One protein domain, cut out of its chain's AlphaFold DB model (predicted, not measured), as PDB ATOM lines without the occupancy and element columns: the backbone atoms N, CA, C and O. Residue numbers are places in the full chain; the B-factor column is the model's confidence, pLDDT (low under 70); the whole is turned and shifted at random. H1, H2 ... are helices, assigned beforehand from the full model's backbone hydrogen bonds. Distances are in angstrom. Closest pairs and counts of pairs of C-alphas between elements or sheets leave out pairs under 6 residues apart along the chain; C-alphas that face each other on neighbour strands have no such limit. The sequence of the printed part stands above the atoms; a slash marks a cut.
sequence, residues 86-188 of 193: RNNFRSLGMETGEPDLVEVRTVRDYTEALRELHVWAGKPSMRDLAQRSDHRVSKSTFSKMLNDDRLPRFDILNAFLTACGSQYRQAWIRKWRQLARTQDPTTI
ATOM      1  N   ARG A  86     129.104 173.846 193.605       42.16
ATOM      2  CA  ARG A  86     130.426 173.739 192.951       42.16
ATOM      3  C   ARG A  86     131.279 172.595 193.509       42.16
ATOM      4  O   ARG A  86     131.914 171.900 192.723       42.16
ATOM      5  N   ASN A  87     131.285 172.383 194.825       42.97
ATOM      6  CA  ASN A  87     132.026 171.283 195.448       42.97
ATOM      7  C   ASN A  87     131.428 169.913 195.104       42.97
ATOM      8  O   ASN A  87     132.185 168.987 194.838       42.97
ATOM      9  N   ASN A  88     130.101 169.797 195.012       44.88
ATOM     10  CA  ASN A  88     129.459 168.572 194.539       44.88
ATOM     11  C   ASN A  88     129.830 168.272 193.081       44.88
ATOM     12  O   ASN A  88     130.140 167.128 192.777       44.88
ATOM     13  N   PHE A  89     129.869 169.270 192.189       42.72
ATOM     14  CA  PHE A  89     130.324 169.062 190.805       42.72
ATOM     15  C   PHE A  89     131.800 168.637 190.722       42.72
ATOM     16  O   PHE A  89     132.104 167.688 190.004       42.72
ATOM     17  N   ARG A  90     132.683 169.243 191.531       41.44
ATOM     18  CA  ARG A  90     134.092 168.819 191.663       41.44
ATOM     19  C   ARG A  90     134.242 167.385 192.178       41.44
ATOM     20  O   ARG A  90     135.124 166.659 191.735       41.44
ATOM     21  N   SER A  91     133.398 166.985 193.129       40.88
ATOM     22  CA  SER A  91     133.425 165.638 193.709       40.88
ATOM     23  C   SER A  91     132.895 164.578 192.732       40.88
ATOM     24  O   SER A  91     133.426 163.475 192.692       40.88
ATOM     25  N   LEU A  92     131.898 164.919 191.901       48.41
ATOM     26  CA  LEU A  92     131.266 164.001 190.939       48.41
ATOM     27  C   LEU A  92     132.194 163.598 189.775       48.41
ATOM     28  O   LEU A  92     132.154 162.448 189.338       48.41
ATOM     29  N   GLY A  93     133.058 164.504 189.299       44.66
ATOM     30  CA  GLY A  93     134.059 164.185 188.266       44.66
ATOM     31  C   GLY A  93     135.190 163.275 188.770       44.66
ATOM     32  O   GLY A  93     135.679 162.419 188.037       44.66
ATOM     33  N   MET A  94     135.576 163.392 190.048       43.62
ATOM     34  CA  MET A  94     136.660 162.575 190.615       43.62
ATOM     35  C   MET A  94     136.258 161.123 190.913       43.62
ATOM     36  O   MET A  94     137.114 160.245 190.849       43.62
ATOM     37  N   GLU A  95     134.986 160.842 191.211       46.59
ATOM     38  CA  GLU A  95     134.538 159.488 191.590       46.59
ATOM     39  C   GLU A  95     134.311 158.538 190.396       46.59
ATOM     40  O   GLU A  95     134.345 157.322 190.565       46.59
ATOM     41  N   THR A  96     134.119 159.062 189.182       55.09
ATOM     42  CA  THR A  96     133.850 158.265 187.958       55.09
ATOM     43  C   THR A  96     134.924 158.386 186.879       55.09
ATOM     44  O   THR A  96     134.933 157.607 185.920       55.09
ATOM     45  N   GLY A  97     135.810 159.378 187.000       60.16
ATOM     46  CA  GLY A  97     136.782 159.739 185.969       60.16
ATOM     47  C   GLY A  97     136.177 160.443 184.747       60.16
ATOM     48  O   GLY A  97     136.914 160.697 183.796       60.16
ATOM     49  N   GLU A  98     134.870 160.744 184.742       70.19
ATOM     50  CA  GLU A  98     134.232 161.549 183.693       70.19
ATOM     51  C   GLU A  98     134.731 163.014 183.782       70.19
ATOM     52  O   GLU A  98     134.950 163.507 184.893       70.19
ATOM     53  N   PRO A  99     134.918 163.739 182.658       71.38
ATOM     54  CA  PRO A  99     135.451 165.102 182.691       71.38
ATOM     55  C   PRO A  99     134.629 166.070 183.547       71.38
ATOM     56  O   PRO A  99     133.401 166.144 183.435       71.38
ATOM     57  N   ASP A 100     135.326 166.864 184.363       70.19
ATOM     58  CA  ASP A 100     134.705 167.889 185.197       70.19
ATOM     59  C   ASP A 100     134.382 169.150 184.375       70.19
ATOM     60  O   ASP A 100     135.228 169.738 183.703       70.19
ATOM     61  N   LEU A 101     133.138 169.613 184.474       77.12
ATOM     62  CA  LEU A 101     132.642 170.808 183.793       77.12
ATOM     63  C   LEU A 101     132.760 172.083 184.639       77.12
ATOM     64  O   LEU A 101     132.297 173.146 184.209       77.12
ATOM     65  N   VAL A 102     133.322 172.020 185.849       68.62
ATOM     66  CA  VAL A 102     133.429 173.177 186.753       68.62
ATOM     67  C   VAL A 102     134.215 174.325 186.119       68.62
ATOM     68  O   VAL A 102     133.746 175.466 186.168       68.62
ATOM     69  N   GLU A 103     135.346 174.036 185.474       71.50
ATOM     70  CA  GLU A 103     136.211 175.061 184.872       71.50
ATOM     71  C   GLU A 103     135.800 175.471 183.451       71.50
ATOM     72  O   GLU A 103     136.317 176.452 182.929       71.50
ATOM     73  N   VAL A 104     134.811 174.803 182.851       80.06
ATOM     74  CA  VAL A 104     134.313 175.141 181.512       80.06
ATOM     75  C   VAL A 104     133.588 176.487 181.544       80.06
ATOM     76  O   VAL A 104     132.514 176.610 182.153       80.06
ATOM     77  N   ARG A 105     134.157 177.503 180.884       79.69
ATOM     78  CA  ARG A 105     133.605 178.871 180.816       79.69
ATOM     79  C   ARG A 105     133.317 179.330 179.395       79.69
ATOM     80  O   ARG A 105     132.478 180.211 179.217       79.69
ATOM     81  N   THR A 106     133.974 178.739 178.405       85.12
ATOM     82  CA  THR A 106     133.813 179.079 176.990       85.12
ATOM     83  C   THR A 106     133.291 177.896 176.173       85.12
ATOM     84  O   THR A 106     133.265 176.755 176.634       85.12
ATOM     85  N   VAL A 107     132.849 178.168 174.939       85.69
ATOM     86  CA  VAL A 107     132.447 177.113 173.992       85.69
ATOM     87  C   VAL A 107     133.635 176.218 173.637       85.69
ATOM     88  O   VAL A 107     133.469 175.009 173.532       85.69
ATOM     89  N   ARG A 108     134.837 176.793 173.534       84.31
ATOM     90  CA  ARG A 108     136.071 176.041 173.304       84.31
ATOM     91  C   ARG A 108     136.349 175.064 174.443       84.31
ATOM     92  O   ARG A 108     136.512 173.880 174.173       84.31
ATOM     93  N   ASP A 109     136.299 175.538 175.689       84.06
ATOM     94  CA  ASP A 109     136.491 174.690 176.875       84.06
ATOM     95  C   ASP A 109     135.461 173.545 176.893       84.06
ATOM     96  O   ASP A 109     135.751 172.424 177.296       84.06
ATOM     97  N   TYR A 110     134.235 173.816 176.431       88.50
ATOM     98  CA  TYR A 110     133.177 172.814 176.351       88.50
ATOM     99  C   TYR A 110     133.452 171.758 175.278       88.50
ATOM    100  O   TYR A 110     133.266 170.569 175.534       88.50
ATOM    101  N   THR A 111     133.914 172.161 174.092       90.12
ATOM    102  CA  THR A 111     134.327 171.217 173.045       90.12
ATOM    103  C   THR A 111     135.535 170.392 173.492       90.12
ATOM    104  O   THR A 111     135.577 169.190 173.236       90.12
ATOM    105  N   GLU A 112     136.499 170.991 174.193       84.00
ATOM    106  CA  GLU A 112     137.629 170.266 174.788       84.00
ATOM    107  C   GLU A 112     137.152 169.218 175.793       84.00
ATOM    108  O   GLU A 112     137.496 168.044 175.648       84.00
ATOM    109  N   ALA A 113     136.249 169.586 176.700       87.81
ATOM    110  CA  ALA A 113     135.638 168.634 177.617       87.81
ATOM    111  C   ALA A 113     134.911 167.502 176.857       87.81
ATOM    112  O   ALA A 113     135.041 166.332 177.215       87.81
ATOM    113  N   LEU A 114     134.174 167.791 175.772       90.12
ATOM    114  CA  LEU A 114     133.525 166.745 174.960       90.12
ATOM    115  C   LEU A 114     134.538 165.768 174.340       90.12
ATOM    116  O   LEU A 114     134.245 164.575 174.225       90.12
ATOM    117  N   ARG A 115     135.730 166.242 173.953       85.88
ATOM    118  CA  ARG A 115     136.824 165.374 173.487       85.88
ATOM    119  C   ARG A 115     137.354 164.511 174.625       85.88
ATOM    120  O   ARG A 115     137.585 163.326 174.419       85.88
ATOM    121  N   GLU A 116     137.507 165.062 175.823       81.38
ATOM    122  CA  GLU A 116     137.900 164.280 176.999       81.38
ATOM    123  C   GLU A 116     136.852 163.212 177.333       81.38
ATOM    124  O   GLU A 116     137.211 162.068 177.605       81.38
ATOM    125  N   LEU A 117     135.559 163.528 177.200       85.62
ATOM    126  CA  LEU A 117     134.473 162.568 177.402       85.62
ATOM    127  C   LEU A 117     134.526 161.458 176.350       85.62
ATOM    128  O   LEU A 117     134.300 160.288 176.655       85.62
ATOM    129  N   HIS A 118     134.865 161.812 175.107       80.00
ATOM    130  CA  HIS A 118     135.101 160.840 174.045       80.00
ATOM    131  C   HIS A 118     136.239 159.883 174.404       80.00
ATOM    132  O   HIS A 118     136.114 158.676 174.190       80.00
ATOM    133  N   VAL A 119     137.328 160.405 174.979       75.00
ATOM    134  CA  VAL A 119     138.454 159.595 175.458       75.00
ATOM    135  C   VAL A 119     138.043 158.692 176.614       75.00
ATOM    136  O   VAL A 119     138.311 157.493 176.549       75.00
ATOM    137  N   TRP A 120     137.360 159.239 177.618       80.62
ATOM    138  CA  TRP A 120     136.857 158.494 178.773       80.62
ATOM    139  C   TRP A 120     135.937 157.342 178.356       80.62
ATOM    140  O   TRP A 120     136.085 156.223 178.838       80.62
ATOM    141  N   ALA A 121     135.072 157.566 177.363       72.56
ATOM    142  CA  ALA A 121     134.190 156.544 176.803       72.56
ATOM    143  C   ALA A 121     134.924 155.446 175.993       72.56
ATOM    144  O   ALA A 121     134.275 154.610 175.358       72.56
ATOM    145  N   GLY A 122     136.262 155.457 175.969       69.38
ATOM    146  CA  GLY A 122     137.100 154.489 175.261       69.38
ATOM    147  C   GLY A 122     137.368 154.841 173.797       69.38
ATOM    148  O   GLY A 122     137.683 153.951 173.012       69.38
ATOM    149  N   LYS A 123     137.224 156.117 173.406       76.38
ATOM    150  CA  LYS A 123     137.368 156.608 172.020       76.38
ATOM    151  C   LYS A 123     136.569 155.783 170.991       76.38
ATOM    152  O   LYS A 123     137.146 155.345 169.992       76.38
ATOM    153  N   PRO A 124     135.250 155.569 171.186       72.69
ATOM    154  CA  PRO A 124     134.421 154.877 170.198       72.69
ATOM    155  C   PRO A 124     134.552 155.554 168.832       72.69
ATOM    156  O   PRO A 124     134.574 156.784 168.749       72.69
ATOM    157  N   SER A 125     134.636 154.795 167.742       80.44
ATOM    158  CA  SER A 125     134.762 155.422 166.426       80.44
ATOM    159  C   SER A 125     133.511 156.247 166.099       80.44
ATOM    160  O   SER A 125     132.423 156.006 166.621       80.44
ATOM    161  N   MET A 126     133.615 157.206 165.180       88.44
ATOM    162  CA  MET A 126     132.455 158.009 164.761       88.44
ATOM    163  C   MET A 126     131.356 157.135 164.135       88.44
ATOM    164  O   MET A 126     130.183 157.505 164.155       88.44
ATOM    165  N   ARG A 127     131.727 155.965 163.594       77.50
ATOM    166  CA  ARG A 127     130.785 154.945 163.124       77.50
ATOM    167  C   ARG A 127     130.063 154.273 164.295       77.50
ATOM    168  O   ARG A 127     128.849 154.118 164.220       77.50
ATOM    169  N   ASP A 128     130.781 153.952 165.370       78.50
ATOM    170  CA  ASP A 128     130.193 153.377 166.585       78.50
ATOM    171  C   ASP A 128     129.273 154.376 167.282       78.50
ATOM    172  O   ASP A 128     128.197 154.002 167.730       78.50
ATOM    173  N   LEU A 129     129.645 155.658 167.330       83.88
ATOM    174  CA  LEU A 129     128.785 156.718 167.860       83.88
ATOM    175  C   LEU A 129     127.488 156.842 167.053       83.88
ATOM    176  O   LEU A 129     126.409 156.881 167.639       83.88
ATOM    177  N   ALA A 130     127.579 156.831 165.716       86.00
ATOM    178  CA  ALA A 130     126.405 156.818 164.844       86.00
ATOM    179  C   ALA A 130     125.509 155.609 165.138       86.00
ATOM    180  O   ALA A 130     124.318 155.787 165.372       86.00
ATOM    181  N   GLN A 131     126.084 154.408 165.227       81.56
ATOM    182  CA  GLN A 131     125.342 153.186 165.539       81.56
ATOM    183  C   GLN A 131     124.694 153.225 166.934       81.56
ATOM    184  O   GLN A 131     123.513 152.930 167.070       81.56
ATOM    185  N   ARG A 132     125.429 153.646 167.971       82.75
ATOM    186  CA  ARG A 132     124.924 153.780 169.352       82.75
ATOM    187  C   ARG A 132     123.862 154.871 169.495       82.75
ATOM    188  O   ARG A 132     123.066 154.827 170.426       82.75
ATOM    189  N   SER A 133     123.843 155.836 168.578       81.88
ATOM    190  CA  SER A 133     122.792 156.853 168.464       81.88
ATOM    191  C   SER A 133     121.614 156.431 167.578       81.88
ATOM    192  O   SER A 133     120.796 157.283 167.230       81.88
ATOM    193  N   ASP A 134     121.539 155.154 167.183       83.00
ATOM    194  CA  ASP A 134     120.518 154.624 166.268       83.00
ATOM    195  C   ASP A 134     120.485 155.378 164.924       83.00
ATOM    196  O   ASP A 134     119.440 155.718 164.379       83.00
ATOM    197  N   HIS A 135     121.668 155.750 164.430       84.25
ATOM    198  CA  HIS A 135     121.883 156.522 163.203       84.25
ATOM    199  C   HIS A 135     121.160 157.878 163.121       84.25
ATOM    200  O   HIS A 135     121.147 158.500 162.059       84.25
ATOM    201  N   ARG A 136     120.640 158.402 164.241       83.25
ATOM    202  CA  ARG A 136     120.006 159.733 164.303       83.25
ATOM    203  C   ARG A 136     120.975 160.867 163.986       83.25
ATOM    204  O   ARG A 136     120.555 161.938 163.558       83.25
ATOM    205  N   VAL A 137     122.267 160.638 164.213       88.56
ATOM    206  CA  VAL A 137     123.342 161.584 163.920       88.56
ATOM    207  C   VAL A 137     124.392 160.891 163.058       88.56
ATOM    208  O   VAL A 137     124.833 159.777 163.350       88.56
ATOM    209  N   SER A 138     124.801 161.553 161.976       89.38
ATOM    210  CA  SER A 138     125.779 160.992 161.045       89.38
ATOM    211  C   SER A 138     127.199 160.997 161.630       89.38
ATOM    212  O   SER A 138     127.562 161.839 162.457       89.38
ATOM    213  N   LYS A 139     128.061 160.104 161.123       88.81
ATOM    214  CA  LYS A 139     129.493 160.076 161.480       88.81
ATOM    215  C   LYS A 139     130.189 161.424 161.232       88.81
ATOM    216  O   LYS A 139     131.059 161.824 162.002       88.81
ATOM    217  N   SER A 140     129.818 162.120 160.153       87.44
ATOM    218  CA  SER A 140     130.386 163.417 159.773       87.44
ATOM    219  C   SER A 140     129.921 164.515 160.715       87.44
ATOM    220  O   SER A 140     130.719 165.378 161.066       87.44
ATOM    221  N   THR A 141     128.677 164.446 161.192       89.69
ATOM    222  CA  THR A 141     128.150 165.373 162.195       89.69
ATOM    223  C   THR A 141     128.882 165.224 163.529       89.69
ATOM    224  O   THR A 141     129.295 166.232 164.095       89.69
ATOM    225  N   PHE A 142     129.130 163.996 164.003       90.50
ATOM    226  CA  PHE A 142     129.927 163.779 165.220       90.50
ATOM    227  C   PHE A 142     131.377 164.238 165.065       90.50
ATOM    228  O   PHE A 142     131.911 164.898 165.953       90.50
ATOM    229  N   SER A 143     132.001 163.943 163.921       90.25
ATOM    230  CA  SER A 143     133.348 164.439 163.626       90.25
ATOM    231  C   SER A 143     133.392 165.970 163.648       90.25
ATOM    232  O   SER A 143     134.272 166.558 164.268       90.25
ATOM    233  N   LYS A 144     132.407 166.633 163.031       89.94
ATOM    234  CA  LYS A 144     132.300 168.093 163.036       89.94
ATOM    235  C   LYS A 144     132.088 168.633 164.449       89.94
ATOM    236  O   LYS A 144     132.796 169.546 164.838       89.94
ATOM    237  N   MET A 145     131.198 168.029 165.238       90.38
ATOM    238  CA  MET A 145     130.974 168.386 166.646       90.38
ATOM    239  C   MET A 145     132.261 168.408 167.467       90.38
ATOM    240  O   MET A 145     132.475 169.348 168.219       90.38
ATOM    241  N   LEU A 146     133.116 167.397 167.325       88.62
ATOM    242  CA  LEU A 146     134.348 167.320 168.110       88.62
ATOM    243  C   LEU A 146     135.461 168.228 167.579       88.62
ATOM    244  O   LEU A 146     136.382 168.548 168.321       88.62
ATOM    245  N   ASN A 147     135.413 168.651 166.317       86.81
ATOM    246  CA  ASN A 147     136.473 169.454 165.697       86.81
ATOM    247  C   ASN A 147     136.140 170.950 165.597       86.81
ATOM    248  O   ASN A 147     137.016 171.738 165.256       86.81
ATOM    249  N   ASP A 148     134.902 171.342 165.878       85.25
ATOM    250  CA  ASP A 148     134.428 172.718 165.750       85.25
ATOM    251  C   ASP A 148     134.372 173.419 167.116       85.25
ATOM    252  O   ASP A 148     133.931 172.846 168.111       85.25
ATOM    253  N   ASP A 149     134.766 174.690 167.154       81.12
ATOM    254  CA  ASP A 149     134.702 175.539 168.352       81.12
ATOM    255  C   ASP A 149     133.313 176.179 168.537       81.12
ATOM    256  O   ASP A 149     133.138 177.134 169.295       81.12
ATOM    257  N   ARG A 150     132.307 175.673 167.817       84.50
ATOM    258  CA  ARG A 150     130.904 176.064 167.944       84.50
ATOM    259  C   ARG A 150     130.142 175.104 168.832       84.50
ATOM    260  O   ARG A 150     130.337 173.892 168.809       84.50
ATOM    261  N   LEU A 151     129.171 175.664 169.541       85.94
ATOM    262  CA  LEU A 151     128.309 174.889 170.410       85.94
ATOM    263  C   LEU A 151     127.407 173.983 169.549       85.94
ATOM    264  O   LEU A 151     126.719 174.510 168.670       85.94
ATOM    265  N   PRO A 152     127.391 172.653 169.756       88.25
ATOM    266  CA  PRO A 152     126.564 171.748 168.962       88.25
ATOM    267  C   PRO A 152     125.076 172.007 169.166       88.25
ATOM    268  O   PRO A 152     124.669 172.528 170.202       88.25
ATOM    269  N   ARG A 153     124.230 171.579 168.224       85.75
ATOM    270  CA  ARG A 153     122.785 171.509 168.492       85.75
ATOM    271  C   ARG A 153     122.496 170.543 169.638       85.75
ATOM    272  O   ARG A 153     123.175 169.528 169.795       85.75
ATOM    273  N   PHE A 154     121.436 170.839 170.388       84.00
ATOM    274  CA  PHE A 154     121.033 170.053 171.552       84.00
ATOM    275  C   PHE A 154     120.817 168.567 171.225       84.00
ATOM    276  O   PHE A 154     121.297 167.708 171.960       84.00
ATOM    277  N   ASP A 155     120.176 168.260 170.095       85.25
ATOM    278  CA  ASP A 155     119.905 166.875 169.682       85.25
ATOM    279  C   ASP A 155     121.199 166.087 169.425       85.25
ATOM    280  O   ASP A 155     121.325 164.934 169.839       85.25
ATOM    281  N   ILE A 156     122.191 166.739 168.801       90.31
ATOM    282  CA  ILE A 156     123.512 166.164 168.512       90.31
ATOM    283  C   ILE A 156     124.257 165.896 169.824       90.31
ATOM    284  O   ILE A 156     124.780 164.800 170.023       90.31
ATOM    285  N   LEU A 157     124.259 166.874 170.736       91.31
ATOM    286  CA  LEU A 157     124.853 166.725 172.063       91.31
ATOM    287  C   LEU A 157     124.210 165.561 172.826       91.31
ATOM    288  O   LEU A 157     124.910 164.698 173.343       91.31
ATOM    289  N   ASN A 158     122.881 165.513 172.896       87.81
ATOM    290  CA  ASN A 158     122.177 164.491 173.664       87.81
ATOM    291  C   ASN A 158     122.420 163.077 173.103       87.81
ATOM    292  O   ASN A 158     122.610 162.125 173.869       87.81
ATOM    293  N   ALA A 159     122.470 162.945 171.773       88.94
ATOM    294  CA  ALA A 159     122.848 161.706 171.102       88.94
ATOM    295  C   ALA A 159     124.287 161.291 171.447       88.94
ATOM    296  O   ALA A 159     124.522 160.129 171.778       88.94
ATOM    297  N   PHE A 160     125.231 162.236 171.441       91.69
ATOM    298  CA  PHE A 160     126.625 161.981 171.798       91.69
ATOM    299  C   PHE A 160     126.785 161.513 173.246       91.69
ATOM    300  O   PHE A 160     127.364 160.459 173.489       91.69
ATOM    301  N   LEU A 161     126.216 162.248 174.206       90.19
ATOM    302  CA  LEU A 161     126.294 161.912 175.630       90.19
ATOM    303  C   LEU A 161     125.713 160.524 175.920       90.19
ATOM    304  O   LEU A 161     126.249 159.775 176.734       90.19
ATOM    305  N   THR A 162     124.627 160.172 175.227       86.94
ATOM    306  CA  THR A 162     124.005 158.848 175.324       86.94
ATOM    307  C   THR A 162     124.900 157.763 174.725       86.94
ATOM    308  O   THR A 162     125.113 156.740 175.367       86.94
ATOM    309  N   ALA A 163     125.483 157.993 173.545       85.81
ATOM    310  CA  ALA A 163     126.390 157.045 172.894       85.81
ATOM    311  C   ALA A 163     127.711 156.831 173.664       85.81
ATOM    312  O   ALA A 163     128.297 155.743 173.605       85.81
ATOM    313  N   CYS A 164     128.164 157.850 174.397       83.31
ATOM    314  CA  CYS A 164     129.305 157.792 175.309       83.31
ATOM    315  C   CYS A 164     128.963 157.194 176.681       83.31
ATOM    316  O   CYS A 164     129.876 156.932 177.454       83.31
ATOM    317  N   GLY A 165     127.682 156.966 176.991       80.94
ATOM    318  CA  GLY A 165     127.265 156.399 178.274       80.94
ATOM    319  C   GLY A 165     127.501 157.324 179.472       80.94
ATOM    320  O   GLY A 165     127.631 156.829 180.588       80.94
ATOM    321  N   SER A 166     127.560 158.645 179.251       80.94
ATOM    322  CA  SER A 166     127.739 159.632 180.326       80.94
ATOM    323  C   SER A 166     126.654 159.447 181.386       80.94
ATOM    324  O   SER A 166     125.458 159.415 181.073       80.94
ATOM    325  N   GLN A 167     127.068 159.345 182.646       72.00
ATOM    326  CA  GLN A 167     126.140 159.256 183.775       72.00
ATOM    327  C   GLN A 167     125.680 160.654 184.208       72.00
ATOM    328  O   GLN A 167     124.591 160.818 184.762       72.00
ATOM    329  N   TYR A 168     126.446 161.689 183.849       77.81
ATOM    330  CA  TYR A 168     126.184 163.085 184.201       77.81
ATOM    331  C   TYR A 168     125.636 163.922 183.051       77.81
ATOM    332  O   TYR A 168     125.874 165.129 182.988       77.81
ATOM    333  N   ARG A 169     124.822 163.333 182.166       80.94
ATOM    334  CA  ARG A 169     124.228 164.047 181.013       80.94
ATOM    335  C   ARG A 169     123.592 165.384 181.393       80.94
ATOM    336  O   ARG A 169     123.708 166.364 180.663       80.94
ATOM    337  N   GLN A 170     122.963 165.453 182.564       74.88
ATOM    338  CA  GLN A 170     122.342 166.683 183.056       74.88
ATOM    339  C   GLN A 170     123.358 167.801 183.334       74.88
ATOM    340  O   GLN A 170     123.057 168.966 183.081       74.88
ATOM    341  N   ALA A 171     124.566 167.478 183.805       78.31
ATOM    342  CA  ALA A 171     125.645 168.448 183.997       78.31
ATOM    343  C   ALA A 171     126.082 169.059 182.655       78.31
ATOM    344  O   ALA A 171     126.115 170.286 182.509       78.31
ATOM    345  N   TRP A 172     126.305 168.206 181.651       85.62
ATOM    346  CA  TRP A 172     126.649 168.606 180.283       85.62
ATOM    347  C   TRP A 172     125.586 169.490 179.647       85.62
ATOM    348  O   TRP A 172     125.909 170.537 179.087       85.62
ATOM    349  N   ILE A 173     124.315 169.105 179.776       85.06
ATOM    350  CA  ILE A 173     123.173 169.861 179.254       85.06
ATOM    351  C   ILE A 173     123.052 171.224 179.944       85.06
ATOM    352  O   ILE A 173     122.807 172.235 179.282       85.06
ATOM    353  N   ARG A 174     123.234 171.292 181.268       80.38
ATOM    354  CA  ARG A 174     123.202 172.562 182.013       80.38
ATOM    355  C   ARG A 174     124.295 173.509 181.531       80.38
ATOM    356  O   ARG A 174     123.998 174.671 181.251       80.38
ATOM    357  N   LYS A 175     125.528 173.015 181.391       83.56
ATOM    358  CA  LYS A 175     126.652 173.822 180.909       83.56
ATOM    359  C   LYS A 175     126.438 174.280 179.464       83.56
ATOM    360  O   LYS A 175     126.616 175.461 179.179       83.56
ATOM    361  N   TRP A 176     125.938 173.400 178.595       88.00
ATOM    362  CA  TRP A 176     125.537 173.761 177.233       88.00
ATOM    363  C   TRP A 176     124.530 174.914 177.223       88.00
ATOM    364  O   TRP A 176     124.743 175.911 176.545       88.00
ATOM    365  N   ARG A 177     123.464 174.836 178.033       83.75
ATOM    366  CA  ARG A 177     122.448 175.902 178.123       83.75
ATOM    367  C   ARG A 177     123.032 177.218 178.634       83.75
ATOM    368  O   ARG A 177     122.590 178.278 178.204       83.75
ATOM    369  N   GLN A 178     123.989 177.164 179.559       80.56
ATOM    370  CA  GLN A 178     124.675 178.356 180.058       80.56
ATOM    371  C   GLN A 178     125.467 179.045 178.941       80.56
ATOM    372  O   GLN A 178     125.352 180.257 178.783       80.56
ATOM    373  N   LEU A 179     126.215 178.274 178.150       83.81
ATOM    374  CA  LEU A 179     127.001 178.780 177.022       83.81
ATOM    375  C   LEU A 179     126.119 179.227 175.851       83.81
ATOM    376  O   LEU A 179     126.408 180.224 175.205       83.81
ATOM    377  N   ALA A 180     125.001 178.547 175.601       82.38
ATOM    378  CA  ALA A 180     124.055 178.934 174.558       82.38
ATOM    379  C   ALA A 180     123.459 180.330 174.801       82.38
ATOM    380  O   ALA A 180     123.186 181.048 173.850       82.38
ATOM    381  N   ARG A 181     123.289 180.740 176.066       77.38
ATOM    382  CA  ARG A 181     122.796 182.084 176.422       77.38
ATOM    383  C   ARG A 181     123.801 183.198 176.144       77.38
ATOM    384  O   ARG A 181     123.393 184.348 176.044       77.38
ATOM    385  N   THR A 182     125.091 182.877 176.089       75.50
ATOM    386  CA  THR A 182     126.147 183.851 175.783       75.50
ATOM    387  C   THR A 182     126.477 183.899 174.291       75.50
ATOM    388  O   THR A 182     127.247 184.760 173.874       75.50
ATOM    389  N   GLN A 183     125.899 183.000 173.489       67.25
ATOM    390  CA  GLN A 183     126.051 182.942 172.038       67.25
ATOM    391  C   GLN A 183     124.823 183.539 171.339       67.25
ATOM    392  O   GLN A 183     123.704 183.455 171.841       67.25
ATOM    393  N   ASP A 184     125.023 184.107 170.150       62.03
ATOM    394  CA  ASP A 184     123.918 184.522 169.281       62.03
ATOM    395  C   ASP A 184     123.139 183.269 168.807       62.03
ATOM    396  O   ASP A 184     123.765 182.354 168.250       62.03
ATOM    397  N   PRO A 185     121.803 183.194 168.991       57.16
ATOM    398  CA  PRO A 185     120.974 182.061 168.563       57.16
ATOM    399  C   PRO A 185     121.199 181.641 167.104       57.16
ATOM    400  O   PRO A 185     121.222 180.447 166.794       57.16
ATOM    401  N   THR A 186     121.470 182.600 166.213       59.53
ATOM    402  CA  THR A 186     121.718 182.340 164.784       59.53
ATOM    403  C   THR A 186     123.006 181.554 164.518       59.53
ATOM    404  O   THR A 186     123.164 180.952 163.453       59.53
ATOM    405  N   THR A 187     123.931 181.509 165.481       61.12
ATOM    406  CA  THR A 187     125.178 180.730 165.393       61.12
ATOM    407  C   THR A 187     124.944 179.248 165.705       61.12
ATOM    408  O   THR A 187     125.615 178.387 165.133       61.12
ATOM    409  N   ILE A 188     123.954 178.934 166.551       59.44
ATOM    410  CA  ILE A 188     123.610 177.565 166.975       59.44
ATOM    411  C   ILE A 188     122.778 176.842 165.900       59.44
ATOM    412  O   ILE A 188     122.900 175.630 165.722       59.44
TER     413      ILE A 188
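What this domain is: This is residues 86 to 188 of the 193 residues of the protein "Helix-turn-helix protein" of Streptomyces sp. TLI_185 (UniProt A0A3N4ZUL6). Three helices, H2, H5 and H6, stand side by side as a triangle, while H4 crosses H2 on one side and H3 packs on H4 and H5. H1 and H7, at the two ends of the printed part, lie away from this core. The printed part has 103 residues, with seven named helices in order H1 to H7 and no named strand, and its class is all helix. It is compact, with a radius of gyration of the C-alphas of 13.0 A, and flat, spanning 37 by 34 by 18 A.

How they stand to each other: H1, residues 86 to 96, touches no helix. H2, residues 107 to 120, touches H4, residues 139 to 147, with residues 111 to 115 alone, at a steep tilt of 60 degrees; the closest C-alphas, of Arg 115 and Leu 146, are 6.2 A apart. H3, residues 126 to 132, touches H4, closest at the C-alphas of Met 126 and Lys 139, 4.9 A. H5, residues 154 to 163, and H6, residues 169 to 180, form a helical hairpin at a shallow tilt of 27 degrees, with the C-alphas of Leu 161 and Arg 169 closest at 6.1 A. Every O i to N i+4 pair is within hydrogen-bond range in H2, H3, H4, H5 and H6, but 5 of 7 in H1; H7, residues 185 to 188, is too short for such a pair.

Where its parts are: H1 begins at C-alpha 86 (130.426, 173.739, 192.951) and is 16.6 A long. H2 is 19.7 A, H3 9.8 A, H4 12.4 A, H5 14.1 A and H6 16.2 A. H7, 5.4 A, ends at C-alpha 188 (123.610, 177.565, 166.975).

The domain as a whole: The C-alphas of Glu 95 and Thr 186, 37.5 A apart, are the farthest apart. The printed part has no cut, and no link is long. Confidence is under 70 at residues 86 to 97, 102, 122 and 183 to 188.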